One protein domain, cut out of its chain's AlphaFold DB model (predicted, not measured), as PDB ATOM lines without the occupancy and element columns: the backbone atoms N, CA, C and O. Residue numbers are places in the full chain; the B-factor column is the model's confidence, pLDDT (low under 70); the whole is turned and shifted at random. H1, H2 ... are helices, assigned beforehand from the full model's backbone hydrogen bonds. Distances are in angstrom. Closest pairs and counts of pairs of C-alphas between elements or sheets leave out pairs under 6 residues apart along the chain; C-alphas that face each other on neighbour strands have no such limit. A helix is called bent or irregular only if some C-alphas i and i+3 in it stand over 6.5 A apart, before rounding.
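This is residues 333 to 399 of the 399 residues of the protein "Hypothetical protein" of Symbiodinium microadriaticum (UniProt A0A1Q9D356). Three helices make a flat, loosely joined zigzag: the chain runs out along H1, folds back along H2, and turns again into the shorter H3, with few contacts between them. Residues 352 to 358 stick out at one corner, and the stretch after H3 loops round to end beside H2. The printed part has 67 residues with three named helices, in the order H1, H2, H3, and no named strand; the class is all helix. It is only just compact, close to loose, with a radius of gyration of the C-alphas of 12.7 A and spans of 34 by 31 by 14 A.

Begin with H1, residues 337 to 353, and go on to H2, residues 362 to 373: the two are near each other, with 5 pairs of C-alphas within 10 A but no pair within 8 A. Next comes H3, residues 380 to 388, near H2 with 5 such pairs; their closest C-alphas are 8.2 A apart, only just beyond 8 A. H1 and H3 are apart. In H2 every O i to N i+4 pair is within hydrogen-bond range, against 11 of 13 in H1 and 4 of 5 in H3.

Find C-alpha 337 at (37.057, 22.264, -0.127); from there H1 runs 24.5 A to C-alpha 353. It is irregular: C-alphas 338 and 341 are 7.8 A apart. H2 starts at C-alpha 362, at (25.710, 40.874, -8.038), and covers 16.4 A. H3 covers 9.8 A to C-alpha 388 at (29.443, 27.528, -17.378); it is only just irregular, with C-alphas 385 and 388 6.6 A apart.

The two C-alphas farthest apart, those of Glu 357 and Pro 377, are 34.9 A apart. The printed part has no cut, and both links are short. Residues 352 to 358, of which 352 to 353 belong to H1, stand free. Mean pLDDT of the printed part is 82.6; residues 355 and 357 are under 70.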
ATOM      1  N   GLN A 333      41.924  34.110  -1.413       86.56
ATOM      2  CA  GLN A 333      42.205  32.902  -2.190       86.56
ATOM      3  C   GLN A 333      41.371  31.726  -1.696       86.56
ATOM      4  O   GLN A 333      41.272  31.474  -0.494       86.56
ATOM      5  N   TYR A 334      40.823  30.963  -2.636       88.00
ATOM      6  CA  TYR A 334      40.173  29.701  -2.331       88.00
ATOM      7  C   TYR A 334      41.230  28.617  -2.067       88.00
ATOM      8  O   TYR A 334      41.986  28.234  -2.956       88.00
ATOM      9  N   GLN A 335      41.290  28.116  -0.829       85.44
ATOM     10  CA  GLN A 335      42.304  27.147  -0.375       85.44
ATOM     11  C   GLN A 335      41.839  25.680  -0.464       85.44
ATOM     12  O   GLN A 335      42.436  24.796   0.153       85.44
ATOM     13  N   GLY A 336      40.767  25.405  -1.211       83.12
ATOM     14  CA  GLY A 336      40.204  24.063  -1.367       83.12
ATOM     15  C   GLY A 336      39.017  23.762  -0.447       83.12
ATOM     16  O   GLY A 336      38.684  24.515   0.468       83.12
ATOM     17  N   VAL A 337      38.376  22.615  -0.696       78.94
ATOM     18  CA  VAL A 337      37.057  22.264  -0.127       78.94
ATOM     19  C   VAL A 337      37.073  22.165   1.394       78.94
ATOM     20  O   VAL A 337      36.117  22.572   2.046       78.94
ATOM     21  N   GLN A 338      38.175  21.689   1.982       83.56
ATOM     22  CA  GLN A 338      38.300  21.567   3.439       83.56
ATOM     23  C   GLN A 338      38.197  22.919   4.163       83.56
ATOM     24  O   GLN A 338      37.838  22.961   5.335       83.56
ATOM     25  N   ARG A 339      38.499  24.026   3.470       83.12
ATOM     26  CA  ARG A 339      38.400  25.396   3.994       83.12
ATOM     27  C   ARG A 339      37.295  26.204   3.311       83.12
ATOM     28  O   ARG A 339      37.287  27.426   3.416       83.12
ATOM     29  N   MET A 340      36.347  25.540   2.643       86.12
ATOM     30  CA  MET A 340      35.223  26.181   1.949       86.12
ATOM     31  C   MET A 340      34.397  27.065   2.884       86.12
ATOM     32  O   MET A 340      34.062  28.190   2.533       86.12
ATOM     33  N   SER A 341      34.084  26.566   4.081       85.62
ATOM     34  CA  SER A 341      33.311  27.307   5.081       85.62
ATOM     35  C   SER A 341      34.030  28.579   5.523       85.62
ATOM     36  O   SER A 341      33.406  29.630   5.587       85.62
ATOM     37  N   VAL A 342      35.344  28.497   5.751       84.62
ATOM     38  CA  VAL A 342      36.185  29.648   6.111       84.62
ATOM     39  C   VAL A 342      36.239  30.650   4.963       84.62
ATOM     40  O   VAL A 342      36.007  31.830   5.184       84.62
ATOM     41  N   PHE A 343      36.465  30.188   3.730       90.12
ATOM     42  CA  PHE A 343      36.455  31.052   2.548       90.12
ATOM     43  C   PHE A 343      35.113  31.774   2.385       90.12
ATOM     44  O   PHE A 343      35.100  32.989   2.211       90.12
ATOM     45  N   LYS A 344      33.993  31.048   2.492       88.19
ATOM     46  CA  LYS A 344      32.644  31.621   2.407       88.19
ATOM     47  C   LYS A 344      32.408  32.648   3.514       88.19
ATOM     48  O   LYS A 344      31.919  33.732   3.226       88.19
ATOM     49  N   GLN A 345      32.767  32.321   4.753       85.56
ATOM     50  CA  GLN A 345      32.599  33.213   5.896       85.56
ATOM     51  C   GLN A 345      33.407  34.503   5.716       85.56
ATOM     52  O   GLN A 345      32.854  35.588   5.832       85.56
ATOM     53  N   THR A 346      34.687  34.394   5.354       83.50
ATOM     54  CA  THR A 346      35.540  35.561   5.104       83.50
ATOM     55  C   THR A 346      35.029  36.390   3.929       83.50
ATOM     56  O   THR A 346      34.996  37.608   4.026       83.50
ATOM     57  N   TRP A 347      34.586  35.750   2.844       90.44
ATOM     58  CA  TRP A 347      33.997  36.436   1.693       90.44
ATOM     59  C   TRP A 347      32.760  37.259   2.093       90.44
ATOM     60  O   TRP A 347      32.661  38.425   1.715       90.44
ATOM     61  N   LEU A 348      31.850  36.681   2.885       88.25
ATOM     62  CA  LEU A 348      30.656  37.377   3.376       88.25
ATOM     63  C   LEU A 348      31.018  38.524   4.324       88.25
ATOM     64  O   LEU A 348      30.528  39.628   4.143       88.25
ATOM     65  N   GLU A 349      31.953  38.312   5.252       81.94
ATOM     66  CA  GLU A 349      32.428  39.369   6.155       81.94
ATOM     67  C   GLU A 349      33.064  40.548   5.410       81.94
ATOM     68  O   GLU A 349      32.957  41.686   5.863       81.94
ATOM     69  N   CYS A 350      33.732  40.307   4.277       83.38
ATOM     70  CA  CYS A 350      34.238  41.388   3.433       83.38
ATOM     71  C   CYS A 350      33.102  42.214   2.839       83.38
ATOM     72  O   CYS A 350      33.192  43.436   2.847       83.38
ATOM     73  N   ILE A 351      32.060  41.555   2.328       85.56
ATOM     74  CA  ILE A 351      30.901  42.232   1.737       85.56
ATOM     75  C   ILE A 351      30.126  42.995   2.813       85.56
ATOM     76  O   ILE A 351      29.824  44.165   2.615       85.56
ATOM     77  N   ASP A 352      29.883  42.382   3.973       81.44
ATOM     78  CA  ASP A 352      29.129  42.989   5.079       81.44
ATOM     79  C   ASP A 352      29.824  44.222   5.678       81.44
ATOM     80  O   ASP A 352      29.181  45.076   6.286       81.44
ATOM     81  N   ARG A 353      31.151  44.320   5.526       71.25
ATOM     82  CA  ARG A 353      31.935  45.490   5.946       71.25
ATOM     83  C   ARG A 353      31.971  46.603   4.899       71.25
ATOM     84  O   ARG A 353      32.358  47.718   5.239       71.25
ATOM     85  N   MET A 354      31.596  46.328   3.649       75.94
ATOM     86  CA  MET A 354      31.460  47.363   2.624       75.94
ATOM     87  C   MET A 354      30.177  48.164   2.859       75.94
ATOM     88  O   MET A 354      29.170  47.647   3.339       75.94
ATOM     89  N   ARG A 355      30.195  49.449   2.499       69.94
ATOM     90  CA  ARG A 355      28.976  50.265   2.509       69.94
ATOM     91  C   ARG A 355      28.032  49.810   1.391       69.94
ATOM     92  O   ARG A 355      28.535  49.442   0.330       69.94
ATOM     93  N   PRO A 356      26.700  49.890   1.568       71.62
ATOM     94  CA  PRO A 356      25.734  49.436   0.565       71.62
ATOM     95  C   PRO A 356      25.949  50.031  -0.833       71.62
ATOM     96  O   PRO A 356      25.760  49.342  -1.829       71.62
ATOM     97  N   GLU A 357      26.367  51.296  -0.915       69.94
ATOM     98  CA  GLU A 357      26.669  51.993  -2.169       69.94
ATOM     99  C   GLU A 357      27.967  51.536  -2.858       69.94
ATOM    100  O   GLU A 357      28.130  51.764  -4.056       69.94
ATOM    101  N   ASP A 358      28.875  50.896  -2.120       74.06
ATOM    102  CA  ASP A 358      30.188  50.456  -2.596       74.06
ATOM    103  C   ASP A 358      30.255  48.940  -2.851       74.06
ATOM    104  O   ASP A 358      31.250  48.453  -3.397       74.06
ATOM    105  N   VAL A 359      29.219  48.182  -2.466       80.69
ATOM    106  CA  VAL A 359      29.128  46.747  -2.765       80.69
ATOM    107  C   VAL A 359      29.104  46.571  -4.291       80.69
ATOM    108  O   VAL A 359      28.241  47.147  -4.962       80.69
ATOM    109  N   PRO A 360      30.034  45.789  -4.879       84.94
ATOM    110  CA  PRO A 360      29.998  45.500  -6.307       84.94
ATOM    111  C   PRO A 360      28.662  44.868  -6.698       84.94
ATOM    112  O   PRO A 360      28.057  44.148  -5.909       84.94
ATOM    113  N   SER A 361      28.214  45.093  -7.933       87.31
ATOM    114  CA  SER A 361      26.966  44.487  -8.407       87.31
ATOM    115  C   SER A 361      26.998  42.961  -8.285       87.31
ATOM    116  O   SER A 361      28.061  42.349  -8.417       87.31
ATOM    117  N   ASP A 362      25.830  42.336  -8.122       85.88
ATOM    118  CA  ASP A 362      25.710  40.874  -8.038       85.88
ATOM    119  C   ASP A 362      26.437  40.166  -9.189       85.88
ATOM    120  O   ASP A 362      27.130  39.178  -8.972       85.88
ATOM    121  N   ASN A 363      26.385  40.720 -10.406       85.75
ATOM    122  CA  ASN A 363      27.117  40.186 -11.557       85.75
ATOM    123  C   ASN A 363      28.642  40.212 -11.352       85.75
ATOM    124  O   ASN A 363      29.326  39.241 -11.676       85.75
ATOM    125  N   ALA A 364      29.182  41.304 -10.802       86.19
ATOM    126  CA  ALA A 364      30.608  41.432 -10.521       86.19
ATOM    127  C   ALA A 364      31.045  40.510  -9.372       86.19
ATOM    128  O   ALA A 364      32.099  39.874  -9.471       86.19
ATOM    129  N   LEU A 365      30.237  40.391  -8.312       88.75
ATOM    130  CA  LEU A 365      30.482  39.461  -7.204       88.75
ATOM    131  C   LEU A 365      30.450  38.009  -7.683       88.75
ATOM    132  O   LEU A 365      31.379  37.256  -7.391       88.75
ATOM    133  N   ARG A 366      29.449  37.645  -8.486       88.50
ATOM    134  CA  ARG A 366      29.305  36.337  -9.135       88.50
ATOM    135  C   ARG A 366      30.517  35.985  -9.987       88.50
ATOM    136  O   ARG A 366      31.130  34.937  -9.791       88.50
ATOM    137  N   ASP A 367      30.890  36.863 -10.916       86.75
ATOM    138  CA  ASP A 367      31.998  36.607 -11.839       86.75
ATOM    139  C   ASP A 367      33.345  36.542 -11.087       86.75
ATOM    140  O   ASP A 367      34.198  35.702 -11.393       86.75
ATOM    141  N   THR A 368      33.516  37.358 -10.040       89.81
ATOM    142  CA  THR A 368      34.705  37.334  -9.171       89.81
ATOM    143  C   THR A 368      34.768  36.063  -8.327       89.81
ATOM    144  O   THR A 368      35.830  35.442  -8.238       89.81
ATOM    145  N   LEU A 369      33.645  35.643  -7.736       90.06
ATOM    146  CA  LEU A 369      33.539  34.405  -6.970       90.06
ATOM    147  C   LEU A 369      33.858  33.205  -7.864       90.06
ATOM    148  O   LEU A 369      34.730  32.406  -7.519       90.06
ATOM    149  N   HIS A 370      33.232  33.132  -9.042       88.62
ATOM    150  CA  HIS A 370      33.483  32.091 -10.033       88.62
ATOM    151  C   HIS A 370      34.969  32.009 -10.403       88.62
ATOM    152  O   HIS A 370      35.569  30.936 -10.345       88.62
ATOM    153  N   SER A 371      35.602  33.151 -10.698       88.44
ATOM    154  CA  SER A 371      37.030  33.211 -11.033       88.44
ATOM    155  C   SER A 371      37.933  32.628  -9.938       88.44
ATOM    156  O   SER A 371      38.970  32.043 -10.250       88.44
ATOM    157  N   LYS A 372      37.533  32.731  -8.663       89.44
ATOM    158  CA  LYS A 372      38.289  32.185  -7.524       89.44
ATOM    159  C   LYS A 372      38.108  30.682  -7.328       89.44
ATOM    160  O   LYS A 372      39.008  30.049  -6.784       89.44
ATOM    161  N   ILE A 373      36.971  30.117  -7.733       89.94
ATOM    162  CA  ILE A 373      36.629  28.708  -7.468       89.94
ATOM    163  C   ILE A 373      36.699  27.804  -8.705       89.94
ATOM    164  O   ILE A 373      36.747  26.587  -8.536       89.94
ATOM    165  N   LYS A 374      36.758  28.358  -9.925       85.75
ATOM    166  CA  LYS A 374      36.752  27.606 -11.199       85.75
ATOM    167  C   LYS A 374      37.843  26.537 -11.317       85.75
ATOM    168  O   LYS A 374      37.617  25.481 -11.897       85.75
ATOM    169  N   ASP A 375      39.012  26.786 -10.727       84.75
ATOM    170  CA  ASP A 375      40.160  25.875 -10.806       84.75
ATOM    171  C   ASP A 375      40.103  24.771  -9.733       84.75
ATOM    172  O   ASP A 375      40.967  23.896  -9.679       84.75
ATOM    173  N   SER A 376      39.075  24.782  -8.876       85.69
ATOM    174  CA  SER A 376      38.834  23.760  -7.859       85.69
ATOM    175  C   SER A 376      38.475  22.420  -8.513       85.69
ATOM    176  O   SER A 376      37.381  22.289  -9.073       85.69
ATOM    177  N   PRO A 377      39.303  21.367  -8.373       81.06
ATOM    178  CA  PRO A 377      39.017  20.062  -8.975       81.06
ATOM    179  C   PRO A 377      37.700  19.457  -8.477       81.06
ATOM    180  O   PRO A 377      37.014  18.760  -9.215       81.06
ATOM    181  N   ALA A 378      37.342  19.751  -7.227       82.44
ATOM    182  CA  ALA A 378      36.153  19.221  -6.576       82.44
ATOM    183  C   ALA A 378      34.858  19.953  -6.959       82.44
ATOM    184  O   ALA A 378      33.791  19.366  -6.854       82.44
ATOM    185  N   LEU A 379      34.942  21.217  -7.395       83.00
ATOM    186  CA  LEU A 379      33.770  21.983  -7.839       83.00
ATOM    187  C   LEU A 379      33.619  22.008  -9.360       83.00
ATOM    188  O   LEU A 379      32.580  22.415  -9.858       83.00
ATOM    189  N   LYS A 380      34.633  21.556 -10.103       81.94
ATOM    190  CA  LYS A 380      34.689  21.651 -11.563       81.94
ATOM    191  C   LYS A 380      33.437  21.121 -12.268       81.94
ATOM    192  O   LYS A 380      32.946  21.769 -13.181       81.94
ATOM    193  N   MET A 381      32.927  19.957 -11.861       79.62
ATOM    194  CA  MET A 381      31.730  19.370 -12.483       79.62
ATOM    195  C   MET A 381      30.456  20.149 -12.141       79.62
ATOM    196  O   MET A 381      29.643  20.391 -13.026       79.62
ATOM    197  N   GLU A 382      30.313  20.574 -10.886       81.50
ATOM    198  CA  GLU A 382      29.173  21.376 -10.427       81.50
ATOM    199  C   GLU A 382      29.130  22.736 -11.135       81.50
ATOM    200  O   GLU A 382      28.097  23.121 -11.675       81.50
ATOM    201  N   LEU A 383      30.272  23.428 -11.220       83.38
ATOM    202  CA  LEU A 383      30.393  24.708 -11.925       83.38
ATOM    203  C   LEU A 383      30.120  24.554 -13.422       83.38
ATOM    204  O   LEU A 383      29.400  25.362 -14.003       83.38
ATOM    205  N   LEU A 384      30.608  23.478 -14.042       80.94
ATOM    206  CA  LEU A 384      30.353  23.231 -15.456       80.94
ATOM    207  C   LEU A 384      28.850  23.092 -15.746       80.94
ATOM    208  O   LEU A 384      28.335  23.704 -16.678       80.94
ATOM    209  N   VAL A 385      28.141  22.296 -14.940       79.31
ATOM    210  CA  VAL A 385      26.722  21.977 -15.157       79.31
ATOM    211  C   VAL A 385      25.801  23.129 -14.762       79.31
ATOM    212  O   VAL A 385      24.838  23.411 -15.473       79.31
ATOM    213  N   HIS A 386      26.090  23.794 -13.644       75.19
ATOM    214  CA  HIS A 386      25.193  24.780 -13.043       75.19
ATOM    215  C   HIS A 386      25.581  26.234 -13.318       75.19
ATOM    216  O   HIS A 386      24.829  27.127 -12.936       75.19
ATOM    217  N   TYR A 387      26.711  26.485 -13.986       81.31
ATOM    218  CA  TYR A 387      27.191  27.840 -14.250       81.31
ATOM    219  C   TYR A 387      27.719  28.029 -15.681       81.31
ATOM    220  O   TYR A 387      27.171  28.843 -16.423       81.31
ATOM    221  N   ASP A 388      28.738  27.273 -16.106       80.56
ATOM    222  CA  ASP A 388      29.443  27.528 -17.378       80.56
ATOM    223  C   ASP A 388      28.620  27.181 -18.626       80.56
ATOM    224  O   ASP A 388      28.787  27.811 -19.672       80.56
ATOM    225  N   MET A 389      27.731  26.186 -18.540       82.44
ATOM    226  CA  MET A 389      26.833  25.821 -19.644       82.44
ATOM    227  C   MET A 389      25.593  26.720 -19.759       82.44
ATOM    228  O   MET A 389      24.822  26.573 -20.708       82.44
ATOM    229  N   LEU A 390      25.379  27.637 -18.811       82.00
ATOM    230  CA  LEU A 390      24.255  28.568 -18.838       82.00
ATOM    231  C   LEU A 390      24.609  29.841 -19.614       82.00
ATOM    232  O   LEU A 390      25.745  30.328 -19.586       82.00
ATOM    233  N   ASN A 391      23.603  30.424 -20.271       79.94
ATOM    234  CA  ASN A 391      23.746  31.731 -20.906       79.94
ATOM    235  C   ASN A 391      24.150  32.790 -19.865       79.94
ATOM    236  O   ASN A 391      23.798  32.689 -18.691       79.94
ATOM    237  N   TYR A 392      24.890  33.818 -20.287       75.06
ATOM    238  CA  TYR A 392      25.376  34.860 -19.369       75.06
ATOM    239  C   TYR A 392      24.234  35.577 -18.626       75.06
ATOM    240  O   TYR A 392      24.365  35.862 -17.434       75.06
ATOM    241  N   ASP A 393      23.115  35.783 -19.325       76.94
ATOM    242  CA  ASP A 393      21.896  36.417 -18.813       76.94
ATOM    243  C   ASP A 393      20.898  35.411 -18.203       76.94
ATOM    244  O   ASP A 393      19.755  35.768 -17.917       76.94
ATOM    245  N   ASP A 394      21.280  34.136 -18.039       78.81
ATOM    246  CA  ASP A 394      20.396  33.137 -17.434       78.81
ATOM    247  C   ASP A 394      20.161  33.476 -15.947       78.81
ATOM    248  O   ASP A 394      21.131  33.580 -15.192       78.81
ATOM    249  N   PRO A 395      18.903  33.596 -15.479       78.31
ATOM    250  CA  PRO A 395      18.597  33.915 -14.083       78.31
ATOM    251  C   PRO A 395      19.178  32.922 -13.066       78.31
ATOM    252  O   PRO A 395      19.363  33.265 -11.900       78.31
ATOM    253  N   LYS A 396      19.457  31.679 -13.480       77.62
ATOM    254  CA  LYS A 396      20.083  30.663 -12.620       77.62
ATOM    255  C   LYS A 396      21.577  30.902 -12.423       77.62
ATOM    256  O   LYS A 396      22.144  30.399 -11.460       77.62
ATOM    257  N   ARG A 397      22.200  31.701 -13.290       77.94
ATOM    258  CA  ARG A 397      23.579  32.166 -13.165       77.94
ATOM    259  C   ARG A 397      23.615  33.390 -12.243       77.94
ATOM    260  O   ARG A 397      23.918  34.501 -12.674       77.94
ATOM    261  N   SER A 398      23.269  33.181 -10.976       76.31
ATOM    262  CA  SER A 398      23.269  34.201  -9.915       76.31
ATOM    263  C   SER A 398      24.469  34.041  -8.974       76.31
ATOM    264  O   SER A 398      25.198  33.051  -9.071       76.31
ATOM    265  N   TYR A 399      24.722  35.077  -8.165       76.50
ATOM    266  CA  TYR A 399      25.787  35.129  -7.158       76.50
ATOM    267  C   TYR A 399      25.558  34.128  -6.016       76.50
ATOM    268  O   TYR A 399      24.397  34.011  -5.558       76.50
TER     269      TYR A 399